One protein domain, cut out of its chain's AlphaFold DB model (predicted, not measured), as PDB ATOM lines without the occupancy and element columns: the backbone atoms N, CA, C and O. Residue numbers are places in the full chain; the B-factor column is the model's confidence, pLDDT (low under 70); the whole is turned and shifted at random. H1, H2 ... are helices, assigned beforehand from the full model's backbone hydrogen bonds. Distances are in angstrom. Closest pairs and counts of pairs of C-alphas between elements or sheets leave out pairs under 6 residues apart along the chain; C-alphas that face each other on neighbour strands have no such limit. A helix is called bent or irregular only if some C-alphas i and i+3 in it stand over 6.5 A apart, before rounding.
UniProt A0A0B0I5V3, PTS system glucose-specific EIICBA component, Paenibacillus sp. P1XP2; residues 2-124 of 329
ATOM      1  N   PHE A   2     119.872 123.969 133.782       81.81
ATOM      2  CA  PHE A   2     119.550 125.012 132.792       81.81
ATOM      3  C   PHE A   2     119.038 124.454 131.449       81.81
ATOM      4  O   PHE A   2     117.954 124.810 131.016       81.81
ATOM      5  N   ILE A   3     119.769 123.514 130.835       82.25
ATOM      6  CA  ILE A   3     119.366 122.884 129.561       82.25
ATOM      7  C   ILE A   3     118.010 122.175 129.684       82.25
ATOM      8  O   ILE A   3     117.165 122.316 128.809       82.25
ATOM      9  N   TYR A   4     117.797 121.445 130.783       81.62
ATOM     10  CA  TYR A   4     116.530 120.769 131.060       81.62
ATOM     11  C   TYR A   4     115.359 121.750 131.099       81.62
ATOM     12  O   TYR A   4     114.395 121.577 130.366       81.62
ATOM     13  N   ASP A   5     115.496 122.815 131.885       76.62
ATOM     14  CA  ASP A   5     114.478 123.849 132.046       76.62
ATOM     15  C   ASP A   5     114.185 124.584 130.728       76.62
ATOM     16  O   ASP A   5     113.031 124.842 130.401       76.62
ATOM     17  N   GLN A   6     115.206 124.852 129.910       82.00
ATOM     18  CA  GLN A   6     114.998 125.438 128.584       82.00
ATOM     19  C   GLN A   6     114.210 124.503 127.660       82.00
ATOM     20  O   GLN A   6     113.273 124.954 127.003       82.00
ATOM     21  N   ILE A   7     114.543 123.210 127.625       81.25
ATOM     22  CA  ILE A   7     113.841 122.242 126.775       81.25
ATOM     23  C   ILE A   7     112.394 122.067 127.242       81.25
ATOM     24  O   ILE A   7     111.480 122.143 126.425       81.25
ATOM     25  N   THR A   8     112.155 121.878 128.541       76.31
ATOM     26  CA  THR A   8     110.796 121.653 129.052       76.31
ATOM     27  C   THR A   8     109.915 122.893 128.967       76.31
ATOM     28  O   THR A   8     108.726 122.755 128.690       76.31
ATOM     29  N   ARG A   9     110.463 124.105 129.117       73.69
ATOM     30  CA  ARG A   9     109.687 125.342 128.923       73.69
ATOM     31  C   ARG A   9     109.238 125.534 127.479       73.69
ATOM     32  O   ARG A   9     108.086 125.882 127.256       73.69
ATOM     33  N   HIS A  10     110.122 125.297 126.511       79.12
ATOM     34  CA  HIS A  10     109.814 125.554 125.101       79.12
ATOM     35  C   HIS A  10     109.052 124.402 124.435       79.12
ATOM     36  O   HIS A  10     108.199 124.647 123.591       79.12
ATOM     37  N   MET A  11     109.348 123.151 124.803       77.06
ATOM     38  CA  MET A  11     108.755 121.962 124.172       77.06
ATOM     39  C   MET A  11     107.678 121.281 125.028       77.06
ATOM     40  O   MET A  11     106.886 120.511 124.498       77.06
ATOM     41  N   GLY A  12     107.638 121.537 126.337       65.00
ATOM     42  CA  GLY A  12     106.706 120.900 127.281       65.00
ATOM     43  C   GLY A  12     105.444 121.705 127.589       65.00
ATOM     44  O   GLY A  12     104.701 121.336 128.495       65.00
ATOM     45  N   GLY A  13     105.207 122.815 126.883       62.66
ATOM     46  CA  GLY A  13     103.981 123.611 127.016       62.66
ATOM     47  C   GLY A  13     103.782 124.277 128.383       62.66
ATOM     48  O   GLY A  13     102.655 124.598 128.735       62.66
ATOM     49  N   GLY A  14     104.845 124.454 129.178       56.78
ATOM     50  CA  GLY A  14     104.796 125.149 130.475       56.78
ATOM     51  C   GLY A  14     104.200 124.357 131.650       56.78
ATOM     52  O   GLY A  14     104.328 124.795 132.787       56.78
ATOM     53  N   ASN A  15     103.632 123.172 131.411       53.91
ATOM     54  CA  ASN A  15     103.006 122.340 132.452       53.91
ATOM     55  C   ASN A  15     104.012 121.516 133.277       53.91
ATOM     56  O   ASN A  15     103.650 120.891 134.268       53.91
ATOM     57  N   ILE A  16     105.285 121.492 132.872       59.38
ATOM     58  CA  ILE A  16     106.336 120.715 133.537       59.38
ATOM     59  C   ILE A  16     107.180 121.660 134.378       59.38
ATOM     60  O   ILE A  16     108.120 122.284 133.880       59.38
ATOM     61  N   GLN A  17     106.864 121.748 135.666       57.09
ATOM     62  CA  GLN A  17     107.702 122.487 136.599       57.09
ATOM     63  C   GLN A  17     108.872 121.608 137.071       57.09
ATOM     64  O   GLN A  17     108.670 120.441 137.426       57.09
ATOM     65  N   PRO A  18     110.113 122.128 137.094       59.44
ATOM     66  CA  PRO A  18     111.248 121.401 137.644       59.44
ATOM     67  C   PRO A  18     111.018 121.137 139.136       59.44
ATOM     68  O   PRO A  18     111.104 122.037 139.968       59.44
ATOM     69  N   THR A  19     110.734 119.882 139.482       65.06
ATOM     70  CA  THR A  19     110.526 119.480 140.874       65.06
ATOM     71  C   THR A  19     111.852 119.423 141.632       65.06
ATOM     72  O   THR A  19     112.928 119.186 141.068       65.06
ATOM     73  N   THR A  20     111.784 119.584 142.954       59.81
ATOM     74  CA  THR A  20     112.940 119.429 143.852       59.81
ATOM     75  C   THR A  20     113.616 118.062 143.694       59.81
ATOM     76  O   THR A  20     114.839 117.967 143.787       59.81
ATOM     77  N   LEU A  21     112.850 117.017 143.361       65.94
ATOM     78  CA  LEU A  21     113.349 115.663 143.098       65.94
ATOM     79  C   LEU A  21     114.258 115.594 141.865       65.94
ATOM     80  O   LEU A  21     115.321 114.973 141.922       65.94
ATOM     81  N   ILE A  22     113.891 116.272 140.773       80.00
ATOM     82  CA  ILE A  22     114.742 116.362 139.577       80.00
ATOM     83  C   ILE A  22     116.033 117.113 139.932       80.00
ATOM     84  O   ILE A  22     117.120 116.704 139.528       80.00
ATOM     85  N   GLY A  23     115.940 118.156 140.767       77.94
ATOM     86  CA  GLY A  23     117.094 118.870 141.333       77.94
ATOM     87  C   GLY A  23     118.085 117.947 142.034       77.94
ATOM     88  O   GLY A  23     119.273 117.937 141.702       77.94
ATOM     89  N   VAL A  24     117.582 117.129 142.958       79.19
ATOM     90  CA  VAL A  24     118.383 116.149 143.702       79.19
ATOM     91  C   VAL A  24     119.014 115.120 142.761       79.19
ATOM     92  O   VAL A  24     120.207 114.845 142.881       79.19
ATOM     93  N   LEU A  25     118.263 114.600 141.785       87.00
ATOM     94  CA  LEU A  25     118.767 113.625 140.813       87.00
ATOM     95  C   LEU A  25     119.930 114.192 139.989       87.00
ATOM     96  O   LEU A  25     120.977 113.552 139.882       87.00
ATOM     97  N   PHE A  26     119.788 115.412 139.461       89.75
ATOM     98  CA  PHE A  26     120.863 116.087 138.728       89.75
ATOM     99  C   PHE A  26     122.081 116.371 139.616       89.75
ATOM    100  O   PHE A  26     123.212 116.252 139.142       89.75
ATOM    101  N   GLY A  27     121.872 116.711 140.892       89.31
ATOM    102  CA  GLY A  27     122.948 116.912 141.864       89.31
ATOM    103  C   GLY A  27     123.738 115.631 142.143       89.31
ATOM    104  O   GLY A  27     124.967 115.628 142.045       89.31
ATOM    105  N   ILE A  28     123.040 114.523 142.417       93.62
ATOM    106  CA  ILE A  28     123.656 113.205 142.636       93.62
ATOM    107  C   ILE A  28     124.419 112.768 141.387       93.62
ATOM    108  O   ILE A  28     125.595 112.412 141.477       93.62
ATOM    109  N   LEU A  29     123.782 112.833 140.214       94.12
ATOM    110  CA  LEU A  29     124.403 112.412 138.964       94.12
ATOM    111  C   LEU A  29     125.630 113.262 138.621       94.12
ATOM    112  O   LEU A  29     126.648 112.712 138.213       94.12
ATOM    113  N   SER A  30     125.572 114.579 138.843       93.00
ATOM    114  CA  SER A  30     126.723 115.466 138.657       93.00
ATOM    115  C   SER A  30     127.885 115.089 139.580       93.00
ATOM    116  O   SER A  30     129.028 115.016 139.124       93.00
ATOM    117  N   GLY A  31     127.604 114.770 140.848       94.75
ATOM    118  CA  GLY A  31     128.612 114.287 141.793       94.75
ATOM    119  C   GLY A  31     129.253 112.967 141.350       94.75
ATOM    120  O   GLY A  31     130.479 112.842 141.343       94.75
ATOM    121  N   VAL A  32     128.439 112.002 140.912       95.44
ATOM    122  CA  VAL A  32     128.908 110.702 140.398       95.44
ATOM    123  C   VAL A  32     129.736 110.877 139.120       95.44
ATOM    124  O   VAL A  32     130.849 110.353 139.033       95.44
ATOM    125  N   ALA A  33     129.241 111.651 138.153       94.12
ATOM    126  CA  ALA A  33     129.918 111.913 136.886       94.12
ATOM    127  C   ALA A  33     131.245 112.654 137.096       94.12
ATOM    128  O   ALA A  33     132.249 112.307 136.479       94.12
ATOM    129  N   SER A  34     131.285 113.625 138.012       94.00
ATOM    130  CA  SER A  34     132.519 114.325 138.374       94.00
ATOM    131  C   SER A  34     133.544 113.365 138.975       94.00
ATOM    132  O   SER A  34     134.683 113.306 138.513       94.00
ATOM    133  N   ASN A  35     133.140 112.531 139.938       95.00
ATOM    134  CA  ASN A  35     134.034 111.542 140.544       95.00
ATOM    135  C   ASN A  35     134.588 110.544 139.523       95.00
ATOM    136  O   ASN A  35     135.751 110.154 139.624       95.00
ATOM    137  N   ARG A  36     133.778 110.151 138.534       93.06
ATOM    138  CA  ARG A  36     134.165 109.160 137.530       93.06
ATOM    139  C   ARG A  36     135.002 109.740 136.390       93.06
ATOM    140  O   ARG A  36     135.948 109.081 135.963       93.06
ATOM    141  N   TYR A  37     134.654 110.925 135.889       93.62
ATOM    142  CA  TYR A  37     135.141 111.415 134.595       93.62
ATOM    143  C   TYR A  37     136.034 112.659 134.658       93.62
ATOM    144  O   TYR A  37     136.661 112.984 133.655       93.62
ATOM    145  N   LYS A  38     136.192 113.331 135.808       91.19
ATOM    146  CA  LYS A  38     137.000 114.570 135.899       91.19
ATOM    147  C   LYS A  38     138.481 114.425 135.518       91.19
ATOM    148  O   LYS A  38     139.144 115.429 135.280       91.19
ATOM    149  N   HIS A  39     139.008 113.202 135.482       92.44
ATOM    150  CA  HIS A  39     140.392 112.897 135.103       92.44
ATOM    151  C   HIS A  39     140.488 112.045 133.830       92.44
ATOM    152  O   HIS A  39     141.536 111.457 133.566       92.44
ATOM    153  N   ILE A  40     139.407 111.950 133.046       92.38
ATOM    154  CA  ILE A  40     139.413 111.169 131.810       92.38
ATOM    155  C   ILE A  40     140.396 111.776 130.801       92.38
ATOM    156  O   ILE A  40     140.417 112.992 130.590       92.38
ATOM    157  N   LYS A  41     141.221 110.923 130.192       91.38
ATOM    158  CA  LYS A  41     142.085 111.282 129.066       91.38
ATOM    159  C   LYS A  41     141.480 110.687 127.801       91.38
ATOM    160  O   LYS A  41     141.152 109.504 127.780       91.38
ATOM    161  N   LEU A  42     141.297 111.522 126.794       90.88
ATOM    162  CA  LEU A  42     140.782 111.177 125.478       90.88
ATOM    163  C   LEU A  42     141.937 111.154 124.458       90.88
ATOM    164  O   LEU A  42     143.039 111.616 124.765       90.88
ATOM    165  N   PRO A  43     141.715 110.615 123.246       93.12
ATOM    166  CA  PRO A  43     142.687 110.708 122.160       93.12
ATOM    167  C   PRO A  43     143.054 112.162 121.847       93.12
ATOM    168  O   PRO A  43     142.223 113.057 121.991       93.12
ATOM    169  N   GLU A  44     144.278 112.389 121.369       90.69
ATOM    170  CA  GLU A  44     144.862 113.726 121.179       90.69
ATOM    171  C   GLU A  44     143.975 114.663 120.340       90.69
ATOM    172  O   GLU A  44     143.752 115.808 120.729       90.69
ATOM    173  N   ALA A  45     143.338 114.138 119.286       92.69
ATOM    174  CA  ALA A  45     142.417 114.878 118.418       92.69
ATOM    175  C   ALA A  45     141.199 115.494 119.145       92.69
ATOM    176  O   ALA A  45     140.652 116.496 118.695       92.69
ATOM    177  N   VAL A  46     140.760 114.909 120.266       90.62
ATOM    178  CA  VAL A  46     139.581 115.350 121.043       90.62
ATOM    179  C   VAL A  46     139.914 115.638 122.510       90.62
ATOM    180  O   VAL A  46     139.017 115.872 123.326       90.62
ATOM    181  N   GLN A  47     141.201 115.678 122.865       90.31
ATOM    182  CA  GLN A  47     141.672 115.867 124.240       90.31
ATOM    183  C   GLN A  47     141.253 117.220 124.837       90.31
ATOM    184  O   GLN A  47     141.182 117.357 126.058       90.31
ATOM    185  N   PHE A  48     140.879 118.193 123.998       90.88
ATOM    186  CA  PHE A  48     140.242 119.443 124.421       90.88
ATOM    187  C   PHE A  48     139.013 119.221 125.322       90.88
ATOM    188  O   PHE A  48     138.800 119.995 126.261       90.88
ATOM    189  N   PHE A  49     138.243 118.156 125.065       91.06
ATOM    190  CA  PHE A  49     137.069 117.763 125.848       91.06
ATOM    191  C   PHE A  49     137.407 116.876 127.050       91.06
ATOM    192  O   PHE A  49     136.500 116.492 127.778       91.06
ATOM    193  N   GLY A  50     138.678 116.537 127.274       89.00
ATOM    194  CA  GLY A  50     139.112 115.699 128.387       89.00
ATOM    195  C   GLY A  50     139.000 116.384 129.755       89.00
ATOM    196  O   GLY A  50     138.764 117.590 129.884       89.00
ATOM    197  N   GLY A  51     139.187 115.596 130.811       89.81
ATOM    198  CA  GLY A  51     139.163 116.074 132.190       89.81
ATOM    199  C   GLY A  51     137.790 116.588 132.644       89.81
ATOM    200  O   GLY A  51     136.753 115.990 132.369       89.81
ATOM    201  N   SER A  52     137.761 117.712 133.361       89.94
ATOM    202  CA  SER A  52     136.526 118.289 133.918       89.94
ATOM    203  C   SER A  52     135.535 118.777 132.856       89.94
ATOM    204  O   SER A  52     134.329 118.786 133.105       89.94
ATOM    205  N   ARG A  53     136.009 119.134 131.656       92.19
ATOM    206  CA  ARG A  53     135.154 119.567 130.536       92.19
ATOM    207  C   ARG A  53     134.289 118.425 130.011       92.19
ATOM    208  O   ARG A  53     133.139 118.658 129.642       92.19
ATOM    209  N   PHE A  54     134.793 117.193 130.072       93.38
ATOM    210  CA  PHE A  54     134.023 116.005 129.713       93.38
ATOM    211  C   PHE A  54     132.789 115.853 130.602       93.38
ATOM    212  O   PHE A  54     131.719 115.499 130.125       93.38
ATOM    213  N   VAL A  55     132.926 116.162 131.896       93.00
ATOM    214  CA  VAL A  55     131.817 116.094 132.857       93.00
ATOM    215  C   VAL A  55     130.699 117.051 132.443       93.00
ATOM    216  O   VAL A  55     129.534 116.666 132.462       93.00
ATOM    217  N   LEU A  56     131.039 118.274 132.018       91.31
ATOM    218  CA  LEU A  56     130.056 119.243 131.522       91.31
ATOM    219  C   LEU A  56     129.365 118.748 130.247       91.31
ATOM    220  O   LEU A  56     128.144 118.840 130.149       91.31
ATOM    221  N   LEU A  57     130.124 118.179 129.307       92.00
ATOM    222  CA  LEU A  57     129.591 117.656 128.048       92.00
ATOM    223  C   LEU A  57     128.665 116.451 128.274       92.00
ATOM    224  O   LEU A  57     127.556 116.416 127.746       92.00
ATOM    225  N   PHE A  58     129.075 115.511 129.130       93.12
ATOM    226  CA  PHE A  58     128.259 114.374 129.549       93.12
ATOM    227  C   PHE A  58     126.960 114.831 130.219       93.12
ATOM    228  O   PHE A  58     125.880 114.376 129.847       93.12
ATOM    229  N   MET A  59     127.045 115.763 131.175       94.25
ATOM    230  CA  MET A  59     125.863 116.291 131.860       94.25
ATOM    231  C   MET A  59     124.947 117.067 130.912       94.25
ATOM    232  O   MET A  59     123.731 117.014 131.083       94.25
ATOM    233  N   GLY A  60     125.502 117.763 129.916       92.44
ATOM    234  CA  GLY A  60     124.737 118.429 128.866       92.44
ATOM    235  C   GLY A  60     123.943 117.435 128.022       92.44
ATOM    236  O   GLY A  60     122.723 117.560 127.925       92.44
ATOM    237  N   LEU A  61     124.609 116.400 127.501       92.81
ATOM    238  CA  LEU A  61     123.963 115.346 126.716       92.81
ATOM    239  C   LEU A  61     122.907 114.595 127.533       92.81
ATOM    240  O   LEU A  61     121.779 114.425 127.073       92.81
ATOM    241  N   PHE A  62     123.246 114.194 128.761       93.00
ATOM    242  CA  PHE A  62     122.297 113.564 129.673       93.00
ATOM    243  C   PHE A  62     121.090 114.469 129.912       93.00
ATOM    244  O   PHE A  62     119.962 114.003 129.817       93.00
ATOM    245  N   SER A  63     121.308 115.763 130.177       91.19
ATOM    246  CA  SER A  63     120.220 116.719 130.388       91.19
ATOM    247  C   SER A  63     119.279 116.751 129.190       91.19
ATOM    248  O   SER A  63     118.071 116.707 129.390       91.19
ATOM    249  N   THR A  64     119.802 116.793 127.965       90.81
ATOM    250  CA  THR A  64     118.987 116.804 126.744       90.81
ATOM    251  C   THR A  64     118.177 115.519 126.590       90.81
ATOM    252  O   THR A  64     116.955 115.582 126.459       90.81
ATOM    253  N   LEU A  65     118.830 114.355 126.675       91.81
ATOM    254  CA  LEU A  65     118.166 113.055 126.527       91.81
ATOM    255  C   LEU A  65     117.122 112.818 127.623       91.81
ATOM    256  O   LEU A  65     116.017 112.359 127.345       91.81
ATOM    257  N   PHE A  66     117.450 113.178 128.863       89.69
ATOM    258  CA  PHE A  66     116.550 113.058 130.003       89.69
ATOM    259  C   PHE A  66     115.333 113.978 129.869       89.69
ATOM    260  O   PHE A  66     114.222 113.560 130.176       89.69
ATOM    261  N   SER A  67     115.518 115.204 129.366       86.94
ATOM    262  CA  SER A  67     114.404 116.126 129.092       86.94
ATOM    263  C   SER A  67     113.469 115.557 128.036       86.94
ATOM    264  O   SER A  67     112.262 115.535 128.240       86.94
ATOM    265  N   TRP A  68     114.029 115.058 126.931       87.25
ATOM    266  CA  TRP A  68     113.253 114.453 125.855       87.25
ATOM    267  C   TRP A  68     112.467 113.223 126.333       87.25
ATOM    268  O   TRP A  68     111.270 113.117 126.077       87.25
ATOM    269  N   ALA A  69     113.103 112.341 127.111       87.69
ATOM    270  CA  ALA A  69     112.427 111.197 127.719       87.69
ATOM    271  C   ALA A  69     111.309 111.628 128.683       87.69
ATOM    272  O   ALA A  69     110.217 111.063 128.661       87.69
ATOM    273  N   LEU A  70     111.545 112.657 129.505       83.38
ATOM    274  CA  LEU A  70     110.522 113.185 130.406       83.38
ATOM    275  C   LEU A  70     109.348 113.802 129.656       83.38
ATOM    276  O   LEU A  70     108.221 113.586 130.081       83.38
ATOM    277  N   LEU A  71     109.566 114.509 128.545       83.56
ATOM    278  CA  LEU A  71     108.473 115.034 127.717       83.56
ATOM    279  C   LEU A  71     107.538 113.914 127.242       83.56
ATOM    280  O   LEU A  71     106.324 114.090 127.252       83.56
ATOM    281  N   PHE A  72     108.090 112.746 126.904       84.50
ATOM    282  CA  PHE A  72     107.298 111.579 126.517       84.50
ATOM    283  C   PHE A  72     106.535 110.950 127.696       84.50
ATOM    284  O   PHE A  72     105.399 110.510 127.539       84.50
ATOM    285  N   ILE A  73     107.142 110.911 128.885       83.19
ATOM    286  CA  ILE A  73     106.555 110.295 130.089       83.19
ATOM    287  C   ILE A  73     105.529 111.222 130.769       83.19
ATOM    288  O   ILE A  73     104.561 110.752 131.364       83.19
ATOM    289  N   THR A  74     105.716 112.537 130.661       77.38
ATOM    290  CA  THR A  74     104.888 113.569 131.304       77.38
ATOM    291  C   THR A  74     103.387 113.392 131.082       77.38
ATOM    292  O   THR A  74     102.684 113.419 132.086       77.38
ATOM    293  N   PRO A  75     102.846 113.199 129.861       80.06
ATOM    294  CA  PRO A  75     101.396 113.073 129.688       80.06
ATOM    295  C   PRO A  75     100.804 111.906 130.489       80.06
ATOM    296  O   PRO A  75      99.692 112.015 131.000       80.06
ATOM    297  N   TYR A  76     101.555 110.816 130.664       83.88
ATOM    298  CA  TYR A  76     101.127 109.682 131.484       83.88
ATOM    299  C   TYR A  76     101.163 110.008 132.978       83.88
ATOM    300  O   TYR A  76     100.235 109.655 133.703       83.88
ATOM    301  N   LEU A  77     102.209 110.705 133.437       78.62
ATOM    302  CA  LEU A  77     102.296 111.177 134.822       78.62
ATOM    303  C   LEU A  77     101.185 112.181 135.134       78.62
ATOM    304  O   LEU A  77     100.503 112.021 136.138       78.62
ATOM    305  N   GLN A  78     100.968 113.161 134.256       74.75
ATOM    306  CA  GLN A  78      99.926 114.173 134.407       74.75
ATOM    307  C   GLN A  78      98.546 113.525 134.452       74.75
ATOM    308  O   GLN A  78      97.802 113.780 135.388       74.75
ATOM    309  N   LYS A  79      98.246 112.603 133.528       81.75
ATOM    310  CA  LYS A  79      96.989 111.848 133.558       81.75
ATOM    311  C   LYS A  79      96.798 111.109 134.887       81.75
ATOM    312  O   LYS A  79      95.714 111.154 135.452       81.75
ATOM    313  N   GLY A  80      97.848 110.473 135.412       80.75
ATOM    314  CA  GLY A  80      97.790 109.815 136.721       80.75
ATOM    315  C   GLY A  80      97.545 110.788 137.882       80.75
ATOM    316  O   GLY A  80      96.803 110.466 138.808       80.75
ATOM    317  N   LEU A  81      98.131 111.987 137.835       77.25
ATOM    318  CA  LEU A  81      97.895 113.044 138.823       77.25
ATOM    319  C   LEU A  81      96.486 113.636 138.717       77.25
ATOM    320  O   LEU A  81      95.865 113.906 139.746       77.25
ATOM    321  N   ASP A  82      95.970 113.804 137.503       77.69
ATOM    322  CA  ASP A  82      94.618 114.297 137.246       77.69
ATOM    323  C   ASP A  82      93.579 113.285 137.749       77.69
ATOM    324  O   ASP A  82      92.654 113.662 138.465       77.69
ATOM    325  N   GLU A  83      93.770 111.990 137.467       84.56
ATOM    326  CA  GLU A  83      92.927 110.904 137.986       84.56
ATOM    327  C   GLU A  83      92.975 110.828 139.518       84.56
ATOM    328  O   GLU A  83      91.935 110.689 140.163       84.56
ATOM    329  N   LEU A  84      94.161 110.974 140.118       82.81
ATOM    330  CA  LEU A  84      94.314 111.023 141.573       82.81
ATOM    331  C   LEU A  84      93.596 112.236 142.177       82.81
ATOM    332  O   LEU A  84      92.920 112.108 143.195       82.81
ATOM    333  N   THR A  85      93.733 113.409 141.560       78.00
ATOM    334  CA  THR A  85      93.083 114.643 142.022       78.00
ATOM    335  C   THR A  85      91.565 114.528 141.899       78.00
ATOM    336  O   THR A  85      90.843 114.866 142.833       78.00
ATOM    337  N   LEU A  86      91.074 113.982 140.785       83.12
ATOM    338  CA  LEU A  86      89.658 113.713 140.558       83.12
ATOM    339  C   LEU A  86      89.109 112.706 141.576       83.12
ATOM    340  O   LEU A  86      88.053 112.946 142.157       83.12
ATOM    341  N   LEU A  87      89.848 111.631 141.870       87.38
ATOM    342  CA  LEU A  87      89.498 110.682 142.927       87.38
ATOM    343  C   LEU A  87      89.385 111.376 144.291       87.38
ATOM    344  O   LEU A  87      88.409 111.163 145.003       87.38
ATOM    345  N   MET A  88      90.357 112.216 144.653       86.69
ATOM    346  CA  MET A  88      90.329 112.948 145.924       86.69
ATOM    347  C   MET A  88      89.143 113.911 145.999       86.69
ATOM    348  O   MET A  88      88.469 113.955 147.024       86.69
ATOM    349  N   ASN A  89      88.826 114.600 144.901       84.00
ATOM    350  CA  ASN A  89      87.649 115.461 144.814       84.00
ATOM    351  C   ASN A  89      86.344 114.664 144.972       84.00
ATOM    352  O   ASN A  89      85.445 115.109 145.678       84.00
ATOM    353  N   HIS A  90      86.245 113.465 144.384       89.44
ATOM    354  CA  HIS A  90      85.086 112.583 144.568       89.44
ATOM    355  C   HIS A  90      84.941 112.063 146.001       89.44
ATOM    356  O   HIS A  90      83.821 111.880 146.472       89.44
ATOM    357  N   LEU A  91      86.055 111.824 146.698       91.81
ATOM    358  CA  LEU A  91      86.049 111.434 148.109       91.81
ATOM    359  C   LEU A  91      85.709 112.606 149.048       91.81
ATOM    360  O   LEU A  91      85.412 112.369 150.221       91.81
ATOM    361  N   GLY A  92      85.766 113.853 148.563       91.62
ATOM    362  CA  GLY A  92      85.455 115.060 149.326       91.62
ATOM    363  C   GLY A  92      86.229 115.136 150.644       91.62
ATOM    364  O   GLY A  92      87.442 114.902 150.694       91.62
ATOM    365  N   GLY A  93      85.518 115.396 151.742       93.00
ATOM    366  CA  GLY A  93      86.106 115.514 153.076       93.00
ATOM    367  C   GLY A  93      86.835 114.252 153.543       93.00
ATOM    368  O   GLY A  93      87.886 114.338 154.183       93.00
ATOM    369  N   PHE A  94      86.359 113.072 153.138       95.12
ATOM    370  CA  PHE A  94      87.045 111.813 153.424       95.12
ATOM    371  C   PHE A  94      88.364 111.674 152.643       95.12
ATOM    372  O   PHE A  94      89.323 111.082 153.141       95.12
ATOM    373  N   GLY A  95      88.467 112.274 151.454       93.81
ATOM    374  CA  GLY A  95      89.731 112.384 150.722       93.81
ATOM    375  C   GLY A  95      90.764 113.189 151.510       93.81
ATOM    376  O   GLY A  95      91.896 112.739 151.707       93.81
ATOM    377  N   LEU A  96      90.350 114.334 152.063       94.12
ATOM    378  CA  LEU A  96      91.201 115.174 152.914       94.12
ATOM    379  C   LEU A  96      91.565 114.502 154.245       94.12
ATOM    380  O   LEU A  96      92.685 114.677 154.733       94.12
ATOM    381  N   PHE A  97      90.670 113.680 154.801       96.75
ATOM    382  CA  PHE A  97      90.968 112.829 155.954       96.75
ATOM    383  C   PHE A  97      92.151 111.891 155.677       96.75
ATOM    384  O   PHE A  97      93.137 111.883 156.424       96.75
ATOM    385  N   LEU A  98      92.078 111.128 154.581       95.12
ATOM    386  CA  LEU A  98      93.135 110.199 154.175       95.12
ATOM    387  C   LEU A  98      94.434 110.931 153.830       95.12
ATOM    388  O   LEU A  98      95.511 110.497 154.248       95.12
ATOM    389  N   TYR A  99      94.334 112.063 153.128       94.44
ATOM    390  CA  TYR A  99      95.470 112.939 152.853       94.44
ATOM    391  C   TYR A  99      96.164 113.371 154.151       94.44
ATOM    392  O   TYR A  99      97.379 113.226 154.263       94.44
ATOM    393  N   GLY A 100      95.417 113.840 155.155       95.38
ATOM    394  CA  GLY A 100      95.993 114.308 156.418       95.38
ATOM    395  C   GLY A 100      96.691 113.199 157.211       95.38
ATOM    396  O   GLY A 100      97.765 113.428 157.776       95.38
ATOM    397  N   ILE A 101      96.141 111.978 157.197       96.62
ATOM    398  CA  ILE A 101      96.809 110.800 157.772       96.62
ATOM    399  C   ILE A 101      98.121 110.530 157.040       96.62
ATOM    400  O   ILE A 101      99.171 110.414 157.677       96.62
ATOM    401  N   LEU A 102      98.077 110.443 155.709       94.75
ATOM    402  CA  LEU A 102      99.241 110.114 154.891       94.75
ATOM    403  C   LEU A 102     100.333 111.184 155.010       94.75
ATOM    404  O   LEU A 102     101.501 110.847 155.205       94.75
ATOM    405  N   TYR A 103      99.949 112.464 154.983       94.25
ATOM    406  CA  TYR A 103     100.828 113.603 155.235       94.25
ATOM    407  C   TYR A 103     101.563 113.431 156.564       94.25
ATOM    408  O   TYR A 103     102.792 113.537 156.622       94.25
ATOM    409  N   ARG A 104     100.836 113.100 157.640       94.12
ATOM    410  CA  ARG A 104     101.438 112.981 158.969       94.12
ATOM    411  C   ARG A 104     102.337 111.755 159.099       94.12
ATOM    412  O   ARG A 104     103.430 111.863 159.650       94.12
ATOM    413  N   VAL A 105     101.931 110.614 158.545       93.38
ATOM    414  CA  VAL A 105     102.765 109.402 158.508       93.38
ATOM    415  C   VAL A 105     104.061 109.669 157.747       93.38
ATOM    416  O   VAL A 105     105.136 109.371 158.254       93.38
ATOM    417  N   LEU A 106     103.996 110.295 156.572       91.19
ATOM    418  CA  LEU A 106     105.186 110.595 155.775       91.19
ATOM    419  C   LEU A 106     106.057 111.692 156.388       91.19
ATOM    420  O   LEU A 106     107.267 111.698 156.161       91.19
ATOM    421  N   THR A 107     105.483 112.576 157.204       89.81
ATOM    422  CA  THR A 107     106.249 113.561 157.981       89.81
ATOM    423  C   THR A 107     107.216 112.866 158.939       89.81
ATOM    424  O   THR A 107     108.374 113.269 159.019       89.81
ATOM    425  N   ALA A 108     106.817 111.747 159.558       88.38
ATOM    426  CA  ALA A 108     107.702 110.950 160.416       88.38
ATOM    427  C   ALA A 108     108.951 110.411 159.694       88.38
ATOM    428  O   ALA A 108     109.973 110.165 160.332       88.38
ATOM    429  N   PHE A 109     108.872 110.237 158.371       87.56
ATOM    430  CA  PHE A 109     109.967 109.749 157.528       87.56
ATOM    431  C   PHE A 109     110.647 110.860 156.713       87.56
ATOM    432  O   PHE A 109     111.542 110.571 155.924       87.56
ATOM    433  N   GLY A 110     110.215 112.120 156.851       84.69
ATOM    434  CA  GLY A 110     110.686 113.228 156.009       84.69
ATOM    435  C   GLY A 110     110.238 113.144 154.541       84.69
ATOM    436  O   GLY A 110     110.734 113.887 153.700       84.69
ATOM    437  N   LEU A 111     109.295 112.255 154.215       87.69
ATOM    438  CA  LEU A 111     108.817 112.000 152.849       87.69
ATOM    439  C   LEU A 111     107.588 112.837 152.464       87.69
ATOM    440  O   LEU A 111     107.147 112.793 151.319       87.69
ATOM    441  N   HIS A 112     107.033 113.617 153.392       89.00
ATOM    442  CA  HIS A 112     105.842 114.444 153.167       89.00
ATOM    443  C   HIS A 112     106.012 115.470 152.033       89.00
ATOM    444  O   HIS A 112     105.044 115.797 151.353       89.00
ATOM    445  N   HIS A 113     107.243 115.897 151.733       85.56
ATOM    446  CA  HIS A 113     107.540 116.756 150.581       85.56
ATOM    447  C   HIS A 113     107.103 116.166 149.231       85.56
ATOM    448  O   HIS A 113     106.858 116.928 148.294       85.56
ATOM    449  N   LEU A 114     106.979 114.835 149.123       83.38
ATOM    450  CA  LEU A 114     106.414 114.178 147.945       83.38
ATOM    451  C   LEU A 114     104.928 114.528 147.779       83.38
ATOM    452  O   LEU A 114     104.514 114.905 146.687       83.38
ATOM    453  N   LEU A 115     104.148 114.470 148.867       87.38
ATOM    454  CA  LEU A 115     102.744 114.892 148.846       87.38
ATOM    455  C   LEU A 115     102.621 116.382 148.583       87.38
ATOM    456  O   LEU A 115     101.746 116.773 147.823       87.38
ATOM    457  N   ASN A 116     103.489 117.203 149.173       88.88
ATOM    458  CA  ASN A 116     103.447 118.646 148.949       88.88
ATOM    459  C   ASN A 116     103.650 118.960 147.466       88.88
ATOM    460  O   ASN A 116     102.927 119.779 146.914       88.88
ATOM    461  N   ASN A 117     104.589 118.278 146.800       84.12
ATOM    462  CA  ASN A 117     104.802 118.464 145.364       84.12
ATOM    463  C   ASN A 117     103.537 118.192 144.550       84.12
ATOM    464  O   ASN A 117     103.222 118.962 143.652       84.12
ATOM    465  N   ILE A 118     102.803 117.140 144.902       83.50
ATOM    466  CA  ILE A 118     101.563 116.780 144.222       83.50
ATOM    467  C   ILE A 118     100.452 117.765 144.600       83.50
ATOM    468  O   ILE A 118      99.989 118.524 143.762       83.50
ATOM    469  N   PHE A 119     100.050 117.812 145.866       88.81
ATOM    470  CA  PHE A 119      98.843 118.523 146.284       88.81
ATOM    471  C   PHE A 119      99.030 120.038 146.380       88.81
ATOM    472  O   PHE A 119      98.166 120.794 145.944       88.81
ATOM    473  N   TRP A 120     100.160 120.510 146.904       89.44
ATOM    474  CA  TRP A 120     100.370 121.947 147.086       89.44
ATOM    475  C   TRP A 120     100.873 122.640 145.826       89.44
ATOM    476  O   TRP A 120     100.606 123.825 145.680       89.44
ATOM    477  N   PHE A 121     101.572 121.946 144.922       86.38
ATOM    478  CA  PHE A 121     102.222 122.586 143.767       86.38
ATOM    479  C   PHE A 121     101.724 122.121 142.391       86.38
ATOM    480  O   PHE A 121     102.000 122.806 141.411       86.38
ATOM    481  N   GLN A 122     100.999 121.001 142.290       81.88
ATOM    482  CA  GLN A 122     100.565 120.456 140.993       81.88
ATOM    483  C   GLN A 122      99.052 120.207 140.901       81.88
ATOM    484  O   GLN A 122      98.490 120.302 139.814       81.88
ATOM    485  N   ALA A 123      98.375 119.905 142.011       80.56
ATOM    486  CA  ALA A 123      96.969 119.521 142.001       80.56
ATOM    487  C   ALA A 123      96.039 120.704 141.691       80.56
ATOM    488  O   ALA A 123      96.003 121.715 142.400       80.56
ATOM    489  N   GLY A 124      95.235 120.528 140.643       80.81
ATOM    490  CA  GLY A 124      94.297 121.530 140.148       80.81
ATOM    491  C   GLY A 124      94.978 122.717 139.462       80.81
ATOM    492  O   GLY A 124      96.173 122.971 139.624       80.81
TER     493      GLY A 124
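This is residues 2 to 124 of the 329 residues of the protein "PTS system glucose-specific EIICBA component" of Paenibacillus sp. P1XP2 (UniProt A0A0B0I5V3). One very long helix, H4, runs along most of the domain and folds back on itself at one end as a hook, its long arm H4a and short arm H4b closed off by H5, which turns back from H4b toward H4a. H2 meets the beginning of H4a near their ends as a narrow V, H1 crosses H4a over residues 60 to 71, and residues 43 to 48, mostly of H3, stick out at the end away from the hook. The printed part has 123 residues with five named helices, in the order H1, H2, H3, H4, H5, and no named strand; the class is all helix. The whole is loose, with a radius of gyration of the C-alphas of 19.5 A, and only just flat, spanning 67 by 34 by 17 A.

H4, residues 52 to 107, was assigned as one helix by its hydrogen bonds but is bent: C-alphas 90 and 93 are 9.1 A apart. Its arm H4a, residues 52 to 90, is 52.8 A long and starts with C-alpha 52 at (136.526, 118.289, 133.918); it is irregular, C-alphas 72 and 75 being 6.9 A apart, with a kink of 46 degrees near residue 73. H4b, residues 93 to 107, measures 20.8 A. H2, residues 20 to 37, measures 25.4 A, and H1, residues 2 to 11, 14.1 A from C-alpha 2 at (119.550, 125.012, 132.792). H3, residues 44 to 49, 9.9 A long, is irregular, with C-alphas 45 and 48 7.8 A apart. H5, residues 112 to 120, measures 11.1 A and ends with C-alpha 120 at (100.370, 121.947, 147.086).

H4 is the hub, touching three other helices. H4a and H4b touch only at the corner, closest at the C-alphas of Met 88 and Gly 95, 4.9 A; they run opposite ways at a shallow tilt of 34 degrees, only just short of steep. H4b and H5 form a helical hairpin, closest at the C-alphas of Leu 106 and His 112, 4.7 A, at a shallow tilt of 33 degrees, only just short of steep. H5 is close to H4a but not clearly touching, the closest C-alphas, of Leu 81 and Ile 118, being 7.5 A apart. H2 touches H4a with residues 30 to 37 alone, closest at the C-alphas of Ser 34 and Val 55, 5.8 A, opposite ways at a shallow tilt of 24 degrees. H1 touches H4a, closest at the C-alphas of Tyr 4 and Ser 67, 5.5 A, at a steep tilt of 49 degrees. Helix packing is only just mostly aligned, 2 of 3 pairs being at a shallow tilt. H2 and H5 are near each other, while H1 and H5 are apart. Every O i to N i+4 pair is within hydrogen-bond range in H1, H2, H4b and H5; H4a has 32 of 35, and H3 0 of 2 beside 2 of 3 O i to N i+3 pairs.

The C-alphas farthest apart, of Glu 44 and Gly 93, are 66.9 A apart. The printed part has no cut and no long link. Residues 43 to 48 and 89 to 94 stand free. The mean pLDDT of the printed part is 85.7, and residues 12 to 21 are under 70.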